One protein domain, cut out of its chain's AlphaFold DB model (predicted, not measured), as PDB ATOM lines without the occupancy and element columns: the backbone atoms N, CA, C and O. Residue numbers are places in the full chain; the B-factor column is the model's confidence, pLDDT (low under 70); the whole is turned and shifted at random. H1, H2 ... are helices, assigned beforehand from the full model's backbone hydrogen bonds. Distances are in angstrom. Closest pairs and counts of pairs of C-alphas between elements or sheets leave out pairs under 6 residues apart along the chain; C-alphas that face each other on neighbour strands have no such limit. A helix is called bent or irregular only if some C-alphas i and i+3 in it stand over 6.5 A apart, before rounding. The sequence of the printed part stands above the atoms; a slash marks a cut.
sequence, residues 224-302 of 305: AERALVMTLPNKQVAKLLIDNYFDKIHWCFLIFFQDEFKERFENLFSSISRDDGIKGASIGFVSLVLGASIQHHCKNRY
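Overview. This is residues 224 to 302 of the 305 residues of the protein "Multidrug resistance regulator 1" of Colletotrichum fructicola (strain Nara gc5) (UniProt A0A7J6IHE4). The long helix H4 crosses two helices, H2 and H3, which run opposite ways on one side of it, and the short helix H1 packs near its first end. H2 lies across the later half of H4, and H3 meets its earlier part. The printed part has 79 residues with four named helices in the order H1, H2, H3, H4 and no named strand; the class is all helix. It is compact, with a radius of gyration of the C-alphas of 12.6 A, and its spans of 38 by 25 by 20 A make it only just elongated.

Arrangement. H1, residues 224 to 231, touches H4, residues 280 to 300, at Glu 225 and Gly 280, their closest C-alphas, 6.8 A apart; the tilt is steep, 41 degrees, the same way. H2, residues 235 to 253, is apart from H1. H2 touches H4 with residues 238 to 245 alone, closest at the C-alphas of Leu 241 and Ser 293, 6.1 A; at 72 degrees they are only just about perpendicular. H3, residues 258 to 272, touches H4 at a steep tilt of 66 degrees, opposite ways, the closest C-alphas being those of Leu 268 and Ser 282, 6.6 A. H2 and H3 are close but not clearly touching, with the C-alphas of Lys 235 and Phe 269 closest at 6.7 A. H4 is the hub, touching 3 helices. Every O i to N i+4 pair is within hydrogen-bond range in H1 and H3; in H2 12 of 15 are, in H4 16 of 17.

Along the chain. H1 begins at C-alpha 224 (202.511, 190.582, 308.828). H2 is 24.0 A long and has a kink of 42 degrees near residue 247; it is irregular, but only just, with C-alphas 248 and 251 6.9 A apart. H3 is 21.1 A long. H4 is 30.7 A long and ends at C-alpha 300 (220.711, 189.728, 333.585).

Size, cuts and confidence. The C-alphas farthest apart, of Asp 276 and Tyr 302, are 40.7 A apart. The printed part has no cut and no long link. The mean pLDDT of the printed part is 74.0; residues 275 to 286 and 292 to 302 are among the 27 under 70.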
ATOM      1  N   ALA A 224     201.443 190.942 307.896       72.38
ATOM      2  CA  ALA A 224     202.511 190.582 308.828       72.38
ATOM      3  C   ALA A 224     203.417 191.776 309.204       72.38
ATOM      4  O   ALA A 224     203.815 191.907 310.357       72.38
ATOM      5  N   GLU A 225     203.726 192.677 308.264       68.38
ATOM      6  CA  GLU A 225     204.502 193.893 308.550       68.38
ATOM      7  C   GLU A 225     203.680 194.871 309.401       68.38
ATOM      8  O   GLU A 225     204.216 195.433 310.354       68.38
ATOM      9  N   ARG A 226     202.370 195.023 309.135       71.06
ATOM     10  CA  ARG A 226     201.468 195.812 309.995       71.06
ATOM     11  C   ARG A 226     201.377 195.237 311.407       71.06
ATOM     12  O   ARG A 226     201.501 195.988 312.370       71.06
ATOM     13  N   ALA A 227     201.205 193.921 311.537       74.88
ATOM     14  CA  ALA A 227     201.165 193.248 312.831       74.88
ATOM     15  C   ALA A 227     202.463 193.483 313.625       74.88
ATOM     16  O   ALA A 227     202.402 193.869 314.790       74.88
ATOM     17  N   LEU A 228     203.631 193.354 312.980       75.06
ATOM     18  CA  LEU A 228     204.921 193.644 313.613       75.06
ATOM     19  C   LEU A 228     205.033 195.102 314.077       75.06
ATOM     20  O   LEU A 228     205.455 195.336 315.208       75.06
ATOM     21  N   VAL A 229     204.607 196.074 313.262       75.69
ATOM     22  CA  VAL A 229     204.593 197.502 313.644       75.69
ATOM     23  C   VAL A 229     203.750 197.741 314.895       75.69
ATOM     24  O   VAL A 229     204.196 198.449 315.792       75.69
ATOM     25  N   MET A 230     202.580 197.106 314.997       77.38
ATOM     26  CA  MET A 230     201.702 197.223 316.170       77.38
ATOM     27  C   MET A 230     202.285 196.568 317.433       77.38
ATOM     28  O   MET A 230     201.904 196.939 318.540       77.38
ATOM     29  N   THR A 231     203.228 195.628 317.292       82.38
ATOM     30  CA  THR A 231     203.968 195.040 318.428       82.38
ATOM     31  C   THR A 231     205.222 195.819 318.834       82.38
ATOM     32  O   THR A 231     205.816 195.506 319.867       82.38
ATOM     33  N   LEU A 232     205.653 196.824 318.058       80.88
ATOM     34  CA  LEU A 232     206.827 197.617 318.418       80.88
ATOM     35  C   LEU A 232     206.544 198.472 319.668       80.88
ATOM     36  O   LEU A 232     205.508 199.132 319.752       80.88
ATOM     37  N   PRO A 233     207.477 198.529 320.637       82.88
ATOM     38  CA  PRO A 233     207.342 199.417 321.778       82.88
ATOM     39  C   PRO A 233     207.456 200.885 321.341       82.88
ATOM     40  O   PRO A 233     208.113 201.209 320.350       82.88
ATOM     41  N   ASN A 234     206.863 201.789 322.129       85.81
ATOM     42  CA  ASN A 234     206.960 203.243 321.945       85.81
ATOM     43  C   ASN A 234     208.419 203.675 321.676       85.81
ATOM     44  O   ASN A 234     209.330 203.205 322.361       85.81
ATOM     45  N   LYS A 235     208.628 204.606 320.732       85.38
ATOM     46  CA  LYS A 235     209.937 205.148 320.317       85.38
ATOM     47  C   LYS A 235     210.892 205.414 321.486       85.38
ATOM     48  O   LYS A 235     212.064 205.073 321.387       85.38
ATOM     49  N   GLN A 236     210.403 205.971 322.598       84.50
ATOM     50  CA  GLN A 236     211.221 206.233 323.793       84.50
ATOM     51  C   GLN A 236     211.792 204.947 324.421       84.50
ATOM     52  O   GLN A 236     212.972 204.880 324.759       84.50
ATOM     53  N   VAL A 237     210.969 203.901 324.535       86.31
ATOM     54  CA  VAL A 237     211.360 202.587 325.069       86.31
ATOM     55  C   VAL A 237     212.255 201.849 324.074       86.31
ATOM     56  O   VAL A 237     213.267 201.278 324.470       86.31
ATOM     57  N   ALA A 238     211.931 201.907 322.779       87.25
ATOM     58  CA  ALA A 238     212.756 201.319 321.728       87.25
ATOM     59  C   ALA A 238     214.159 201.953 321.691       87.25
ATOM     60  O   ALA A 238     215.158 201.236 321.685       87.25
ATOM     61  N   LYS A 239     214.240 203.289 321.776       88.75
ATOM     62  CA  LYS A 239     215.500 204.035 321.880       88.75
ATOM     63  C   LYS A 239     216.295 203.629 323.123       88.75
ATOM     64  O   LYS A 239     217.485 203.364 323.008       88.75
ATOM     65  N   LEU A 240     215.645 203.517 324.285       87.56
ATOM     66  CA  LEU A 240     216.290 203.071 325.526       87.56
ATOM     67  C   LEU A 240     216.887 201.659 325.398       87.56
ATOM     68  O   LEU A 240     217.989 201.420 325.884       87.56
ATOM     69  N   LEU A 241     216.185 200.731 324.737       86.19
ATOM     70  CA  LEU A 241     216.680 199.373 324.480       86.19
ATOM     71  C   LEU A 241     217.882 199.373 323.524       86.19
ATOM     72  O   LEU A 241     218.853 198.663 323.771       86.19
ATOM     73  N   ILE A 242     217.850 200.202 322.479       87.62
ATOM     74  CA  ILE A 242     218.941 200.339 321.503       87.62
ATOM     75  C   ILE A 242     220.182 200.967 322.142       87.62
ATOM     76  O   ILE A 242     221.276 200.425 322.002       87.62
ATOM     77  N   ASP A 243     220.024 202.065 322.883       86.50
ATOM     78  CA  ASP A 243     221.129 202.679 323.624       86.50
ATOM     79  C   ASP A 243     221.716 201.668 324.632       86.50
ATOM     80  O   ASP A 243     222.929 201.491 324.692       86.50
ATOM     81  N   ASN A 244     220.876 200.882 325.321       84.62
ATOM     82  CA  ASN A 244     221.336 199.817 326.216       84.62
ATOM     83  C   ASN A 244     222.090 198.681 325.492       84.62
ATOM     84  O   ASN A 244     223.090 198.187 326.015       84.62
ATOM     85  N   TYR A 245     221.650 198.278 324.294       84.62
ATOM     86  CA  TYR A 245     222.359 197.305 323.457       84.62
ATOM     87  C   TYR A 245     223.763 197.808 323.093       84.62
ATOM     88  O   TYR A 245     224.742 197.074 323.268       84.62
ATOM     89  N   PHE A 246     223.884 199.064 322.647       86.12
ATOM     90  CA  PHE A 246     225.183 199.653 322.316       86.12
ATOM     91  C   PHE A 246     226.082 199.822 323.553       86.12
ATOM     92  O   PHE A 246     227.262 199.480 323.495       86.12
ATOM     93  N   ASP A 247     225.517 200.201 324.701       81.88
ATOM     94  CA  ASP A 247     226.258 200.358 325.959       81.88
ATOM     95  C   ASP A 247     226.726 199.033 326.593       81.88
ATOM     96  O   ASP A 247     227.714 199.021 327.335       81.88
ATOM     97  N   LYS A 248     225.980 197.928 326.418       80.50
ATOM     98  CA  LYS A 248     226.172 196.686 327.204       80.50
ATOM     99  C   LYS A 248     226.540 195.447 326.405       80.50
ATOM    100  O   LYS A 248     227.131 194.542 326.989       80.50
ATOM    101  N   ILE A 249     226.208 195.393 325.117       76.19
ATOM    102  CA  ILE A 249     226.303 194.171 324.300       76.19
ATOM    103  C   ILE A 249     227.211 194.399 323.085       76.19
ATOM    104  O   ILE A 249     228.038 193.545 322.763       76.19
ATOM    105  N   HIS A 250     227.118 195.565 322.440       82.94
ATOM    106  CA  HIS A 250     227.873 195.871 321.223       82.94
ATOM    107  C   HIS A 250     229.395 195.744 321.401       82.94
ATOM    108  O   HIS A 250     230.039 195.175 320.526       82.94
ATOM    109  N   TRP A 251     229.965 196.152 322.543       79.81
ATOM    110  CA  TRP A 251     231.409 196.028 322.813       79.81
ATOM    111  C   TRP A 251     231.952 194.588 322.721       79.81
ATOM    112  O   TRP A 251     233.139 194.407 322.458       79.81
ATOM    113  N   CYS A 252     231.107 193.571 322.940       75.25
ATOM    114  CA  CYS A 252     231.493 192.157 322.906       75.25
ATOM    115  C   CYS A 252     231.072 191.445 321.607       75.25
ATOM    116  O   CYS A 252     231.675 190.435 321.253       75.25
ATOM    117  N   PHE A 253     230.040 191.940 320.911       68.69
ATOM    118  CA  PHE A 253     229.435 191.241 319.767       68.69
ATOM    119  C   PHE A 253     229.485 192.000 318.431       68.69
ATOM    120  O   PHE A 253     229.328 191.361 317.399       68.69
ATOM    121  N   LEU A 254     229.689 193.326 318.426       72.38
ATOM    122  CA  LEU A 254     229.924 194.185 317.246       72.38
ATOM    123  C   LEU A 254     229.000 193.956 316.021       72.38
ATOM    124  O   LEU A 254     229.379 194.257 314.894       72.38
ATOM    125  N   ILE A 255     227.773 193.463 316.227       72.62
ATOM    126  CA  ILE A 255     226.903 192.953 315.142       72.62
ATOM    127  C   ILE A 255     226.457 194.063 314.165       72.62
ATOM    128  O   ILE A 255     226.173 193.792 313.001       72.62
ATOM    129  N   PHE A 256     226.402 195.319 314.623       76.50
ATOM    130  CA  PHE A 256     225.878 196.455 313.858       76.50
ATOM    131  C   PHE A 256     226.753 197.698 314.009       76.50
ATOM    132  O   PHE A 256     227.166 198.022 315.121       76.50
ATOM    133  N   PHE A 257     226.955 198.449 312.924       79.75
ATOM    134  CA  PHE A 257     227.552 199.784 312.983       79.75
ATOM    135  C   PHE A 257     226.598 200.755 313.685       79.75
ATOM    136  O   PHE A 257     225.442 200.889 313.288       79.75
ATOM    137  N   GLN A 258     227.077 201.419 314.741       80.44
ATOM    138  CA  GLN A 258     226.229 202.196 315.647       80.44
ATOM    139  C   GLN A 258     225.440 203.302 314.941       80.44
ATOM    140  O   GLN A 258     224.230 203.418 315.140       80.44
ATOM    141  N   ASP A 259     226.117 204.121 314.145       81.06
ATOM    142  CA  ASP A 259     225.518 205.350 313.630       81.06
ATOM    143  C   ASP A 259     224.536 205.039 312.493       81.06
ATOM    144  O   ASP A 259     223.403 205.517 312.511       81.06
ATOM    145  N   GLU A 260     224.896 204.106 311.607       79.31
ATOM    146  CA  GLU A 260     223.998 203.572 310.576       79.31
ATOM    147  C   GLU A 260     222.781 202.850 311.190       79.31
ATOM    148  O   GLU A 260     221.659 202.971 310.693       79.31
ATOM    149  N   PHE A 261     222.960 202.129 312.305       84.06
ATOM    150  CA  PHE A 261     221.842 201.527 313.035       84.06
ATOM    151  C   PHE A 261     220.890 202.598 313.580       84.06
ATOM    152  O   PHE A 261     219.675 202.503 313.387       84.06
ATOM    153  N   LYS A 262     221.430 203.617 314.262       84.25
ATOM    154  CA  LYS A 262     220.643 204.700 314.869       84.25
ATOM    155  C   LYS A 262     219.901 205.515 313.807       84.25
ATOM    156  O   LYS A 262     218.721 205.802 313.995       84.25
ATOM    157  N   GLU A 263     220.530 205.788 312.667       84.81
ATOM    158  CA  GLU A 263     219.887 206.436 311.520       84.81
ATOM    159  C   GLU A 263     218.726 205.589 310.966       84.81
ATOM    160  O   GLU A 263     217.610 206.082 310.796       84.81
ATOM    161  N   ARG A 264     218.941 204.284 310.744       81.25
ATOM    162  CA  ARG A 264     217.892 203.361 310.266       81.25
ATOM    163  C   ARG A 264     216.729 203.226 311.257       81.25
ATOM    164  O   ARG A 264     215.585 203.117 310.817       81.25
ATOM    165  N   PHE A 265     216.995 203.263 312.564       86.31
ATOM    166  CA  PHE A 265     215.970 203.283 313.615       86.31
ATOM    167  C   PHE A 265     215.136 204.573 313.592       86.31
ATOM    168  O   PHE A 265     213.906 204.507 313.591       86.31
ATOM    169  N   GLU A 266     215.788 205.738 313.540       86.12
ATOM    170  CA  GLU A 266     215.103 207.032 313.486       86.12
ATOM    171  C   GLU A 266     214.259 207.165 312.211       86.12
ATOM    172  O   GLU A 266     213.099 207.580 312.282       86.12
ATOM    173  N   ASN A 267     214.786 206.712 311.069       83.44
ATOM    174  CA  ASN A 267     214.050 206.629 309.809       83.44
ATOM    175  C   ASN A 267     212.826 205.700 309.909       83.44
ATOM    176  O   ASN A 267     211.754 206.066 309.431       83.44
ATOM    177  N   LEU A 268     212.946 204.537 310.565       82.88
ATOM    178  CA  LEU A 268     211.833 203.598 310.745       82.88
ATOM    179  C   LEU A 268     210.713 204.180 311.621       82.88
ATOM    180  O   LEU A 268     209.548 204.148 311.237       82.88
ATOM    181  N   PHE A 269     211.034 204.730 312.794       82.75
ATOM    182  CA  PHE A 269     210.004 205.306 313.666       82.75
ATOM    183  C   PHE A 269     209.395 206.589 313.084       82.75
ATOM    184  O   PHE A 269     208.223 206.881 313.331       82.75
ATOM    185  N   SER A 270     210.154 207.325 312.268       85.19
ATOM    186  CA  SER A 270     209.640 208.468 311.511       85.19
ATOM    187  C   SER A 270     208.704 208.044 310.375       85.19
ATOM    188  O   SER A 270     207.703 208.722 310.166       85.19
ATOM    189  N   SER A 271     208.959 206.926 309.679       79.06
ATOM    190  CA  SER A 271     208.033 206.413 308.655       79.06
ATOM    191  C   SER A 271     206.768 205.803 309.262       79.06
ATOM    192  O   SER A 271     205.676 206.103 308.786       79.06
ATOM    193  N   ILE A 272     206.880 205.057 310.372       77.50
ATOM    194  CA  ILE A 272     205.725 204.550 311.142       77.50
ATOM    195  C   ILE A 272     204.800 205.702 311.567       77.50
ATOM    196  O   ILE A 272     203.583 205.587 311.475       77.50
ATOM    197  N   SER A 273     205.373 206.837 311.979       74.94
ATOM    198  CA  SER A 273     204.613 208.022 312.406       74.94
ATOM    199  C   SER A 273     203.964 208.805 311.251       74.94
ATOM    200  O   SER A 273     203.206 209.737 311.508       74.94
ATOM    201  N   ARG A 274     204.281 208.474 309.991       72.44
ATOM    202  CA  ARG A 274     203.803 209.167 308.778       72.44
ATOM    203  C   ARG A 274     202.904 208.298 307.891       72.44
ATOM    204  O   ARG A 274     202.410 208.800 306.890       72.44
ATOM    205  N   ASP A 275     202.730 207.018 308.237       63.81
ATOM    206  CA  ASP A 275     202.095 205.970 307.410       63.81
ATOM    207  C   ASP A 275     202.708 205.830 305.991       63.81
ATOM    208  O   ASP A 275     202.137 205.233 305.075       63.81
ATOM    209  N   ASP A 276     203.930 206.347 305.810       61.28
ATOM    210  CA  ASP A 276     204.719 206.208 304.588       61.28
ATOM    211  C   ASP A 276     205.269 204.774 304.518       61.28
ATOM    212  O   ASP A 276     206.120 204.373 305.320       61.28
ATOM    213  N   GLY A 277     204.763 204.005 303.548       58.09
ATOM    214  CA  GLY A 277     204.930 202.553 303.413       58.09
ATOM    215  C   GLY A 277     206.296 202.002 303.843       58.09
ATOM    216  O   GLY A 277     207.329 202.237 303.209       58.09
ATOM    217  N   ILE A 278     206.283 201.220 304.923       59.50
ATOM    218  CA  ILE A 278     207.492 200.747 305.600       59.50
ATOM    219  C   ILE A 278     208.240 199.732 304.733       59.50
ATOM    220  O   ILE A 278     207.688 198.734 304.270       59.50
ATOM    221  N   LYS A 279     209.543 199.955 304.553       65.00
ATOM    222  CA  LYS A 279     210.433 199.014 303.867       65.00
ATOM    223  C   LYS A 279     210.703 197.823 304.795       65.00
ATOM    224  O   LYS A 279     211.425 197.976 305.776       65.00
ATOM    225  N   GLY A 280     210.181 196.637 304.470       57.28
ATOM    226  CA  GLY A 280     210.283 195.427 305.308       57.28
ATOM    227  C   GLY A 280     211.693 195.035 305.783       57.28
ATOM    228  O   GLY A 280     211.847 194.462 306.857       57.28
ATOM    229  N   ALA A 281     212.750 195.416 305.058       58.22
ATOM    230  CA  ALA A 281     214.132 195.219 305.512       58.22
ATOM    231  C   ALA A 281     214.452 195.961 306.831       58.22
ATOM    232  O   ALA A 281     215.240 195.475 307.639       58.22
ATOM    233  N   SER A 282     213.826 197.116 307.073       63.41
ATOM    234  CA  SER A 282     214.025 197.914 308.287       63.41
ATOM    235  C   SER A 282     213.255 197.359 309.490       63.41
ATOM    236  O   SER A 282     213.762 197.445 310.607       63.41
ATOM    237  N   ILE A 283     212.071 196.754 309.286       66.50
ATOM    238  CA  ILE A 283     211.260 196.208 310.392       66.50
ATOM    239  C   ILE A 283     211.943 194.988 311.024       66.50
ATOM    240  O   ILE A 283     212.123 194.952 312.237       66.50
ATOM    241  N   GLY A 284     212.414 194.031 310.213       66.88
ATOM    242  CA  GLY A 284     213.051 192.806 310.718       66.88
ATOM    243  C   GLY A 284     214.348 193.083 311.483       66.88
ATOM    244  O   GLY A 284     214.606 192.475 312.519       66.88
ATOM    245  N   PHE A 285     215.123 194.061 311.013       67.94
ATOM    246  CA  PHE A 285     216.369 194.509 311.633       67.94
ATOM    247  C   PHE A 285     216.153 195.098 313.037       67.94
ATOM    248  O   PHE A 285     216.841 194.714 313.983       67.94
ATOM    249  N   VAL A 286     215.162 195.981 313.201       67.88
ATOM    250  CA  VAL A 286     214.840 196.576 314.509       67.88
ATOM    251  C   VAL A 286     214.170 195.558 315.440       67.88
ATOM    252  O   VAL A 286     214.517 195.507 316.621       67.88
ATOM    253  N   SER A 287     213.300 194.683 314.924       71.81
ATOM    254  CA  SER A 287     212.694 193.596 315.709       71.81
ATOM    255  C   SER A 287     213.735 192.628 316.284       71.81
ATOM    256  O   SER A 287     213.628 192.248 317.450       71.81
ATOM    257  N   LEU A 288     214.774 192.276 315.516       72.00
ATOM    258  CA  LEU A 288     215.863 191.409 315.981       72.00
ATOM    259  C   LEU A 288     216.614 192.023 317.177       72.00
ATOM    260  O   LEU A 288     216.890 191.334 318.159       72.00
ATOM    261  N   VAL A 289     216.909 193.327 317.126       68.69
ATOM    262  CA  VAL A 289     217.625 194.028 318.207       68.69
ATOM    263  C   VAL A 289     216.754 194.239 319.438       68.69
ATOM    264  O   VAL A 289     217.244 194.074 320.556       68.69
ATOM    265  N   LEU A 290     215.462 194.529 319.271       69.94
ATOM    266  CA  LEU A 290     214.524 194.587 320.393       69.94
ATOM    267  C   LEU A 290     214.407 193.221 321.087       69.94
ATOM    268  O   LEU A 290     214.527 193.157 322.311       69.94
ATOM    269  N   GLY A 291     214.278 192.131 320.321       73.00
ATOM    270  CA  GLY A 291     214.268 190.763 320.851       73.00
ATOM    271  C   GLY A 291     215.543 190.421 321.629       73.00
ATOM    272  O   GLY A 291     215.470 190.025 322.794       73.00
ATOM    273  N   ALA A 292     216.717 190.668 321.036       68.38
ATOM    274  CA  ALA A 292     218.007 190.447 321.691       68.38
ATOM    275  C   ALA A 292     218.166 191.271 322.986       68.38
ATOM    276  O   ALA A 292     218.662 190.763 323.993       68.38
ATOM    277  N   SER A 293     217.698 192.524 322.985       62.38
ATOM    278  CA  SER A 293     217.753 193.416 324.150       62.38
ATOM    279  C   SER A 293     216.863 192.918 325.294       62.38
ATOM    280  O   SER A 293     217.308 192.860 326.441       62.38
ATOM    281  N   ILE A 294     215.630 192.496 324.992       65.62
ATOM    282  CA  ILE A 294     214.697 191.927 325.979       65.62
ATOM    283  C   ILE A 294     215.278 190.638 326.577       65.62
ATOM    284  O   ILE A 294     215.332 190.487 327.799       65.62
ATOM    285  N   GLN A 295     215.789 189.738 325.733       60.88
ATOM    286  CA  GLN A 295     216.351 188.459 326.163       60.88
ATOM    287  C   GLN A 295     217.582 188.637 327.069       60.88
ATOM    288  O   GLN A 295     217.738 187.908 328.053       60.88
ATOM    289  N   HIS A 296     218.418 189.651 326.810       57.47
ATOM    290  CA  HIS A 296     219.549 189.975 327.680       57.47
ATOM    291  C   HIS A 296     219.113 190.604 329.015       57.47
ATOM    292  O   HIS A 296     219.689 190.273 330.050       57.47
ATOM    293  N   HIS A 297     218.066 191.442 329.042       56.22
ATOM    294  CA  HIS A 297     217.494 191.975 330.295       56.22
ATOM    295  C   HIS A 297     216.864 190.886 331.169       56.22
ATOM    296  O   HIS A 297     217.076 190.879 332.383       56.22
ATOM    297  N   CYS A 298     216.152 189.926 330.572       53.09
ATOM    298  CA  CYS A 298     215.630 188.762 331.289       53.09
ATOM    299  C   CYS A 298     216.756 187.912 331.896       53.09
ATOM    300  O   CYS A 298     216.671 187.526 333.061       53.09
ATOM    301  N   LYS A 299     217.844 187.678 331.148       52.44
ATOM    302  CA  LYS A 299     218.991 186.888 331.623       52.44
ATOM    303  C   LYS A 299     219.788 187.607 332.719       52.44
ATOM    304  O   LYS A 299     220.193 186.978 333.692       52.44
ATOM    305  N   ASN A 300     219.947 188.930 332.619       46.84
ATOM    306  CA  ASN A 300     220.711 189.728 333.585       46.84
ATOM    307  C   ASN A 300     219.964 189.986 334.912       46.84
ATOM    308  O   ASN A 300     220.580 190.413 335.883       46.84
ATOM    309  N   ARG A 301     218.652 189.704 334.990       49.66
ATOM    310  CA  ARG A 301     217.906 189.657 336.265       49.66
ATOM    311  C   ARG A 301     218.087 188.345 337.040       49.66
ATOM    312  O   ARG A 301     217.700 188.298 338.201       49.66
ATOM    313  N   TYR A 302     218.656 187.305 336.426       47.28
ATOM    314  CA  TYR A 302     218.732 185.958 337.011       47.28
ATOM    315  C   TYR A 302     220.081 185.597 337.659       47.28
ATOM    316  O   TYR A 302     220.199 184.519 338.233       47.28
TER     317      TYR A 302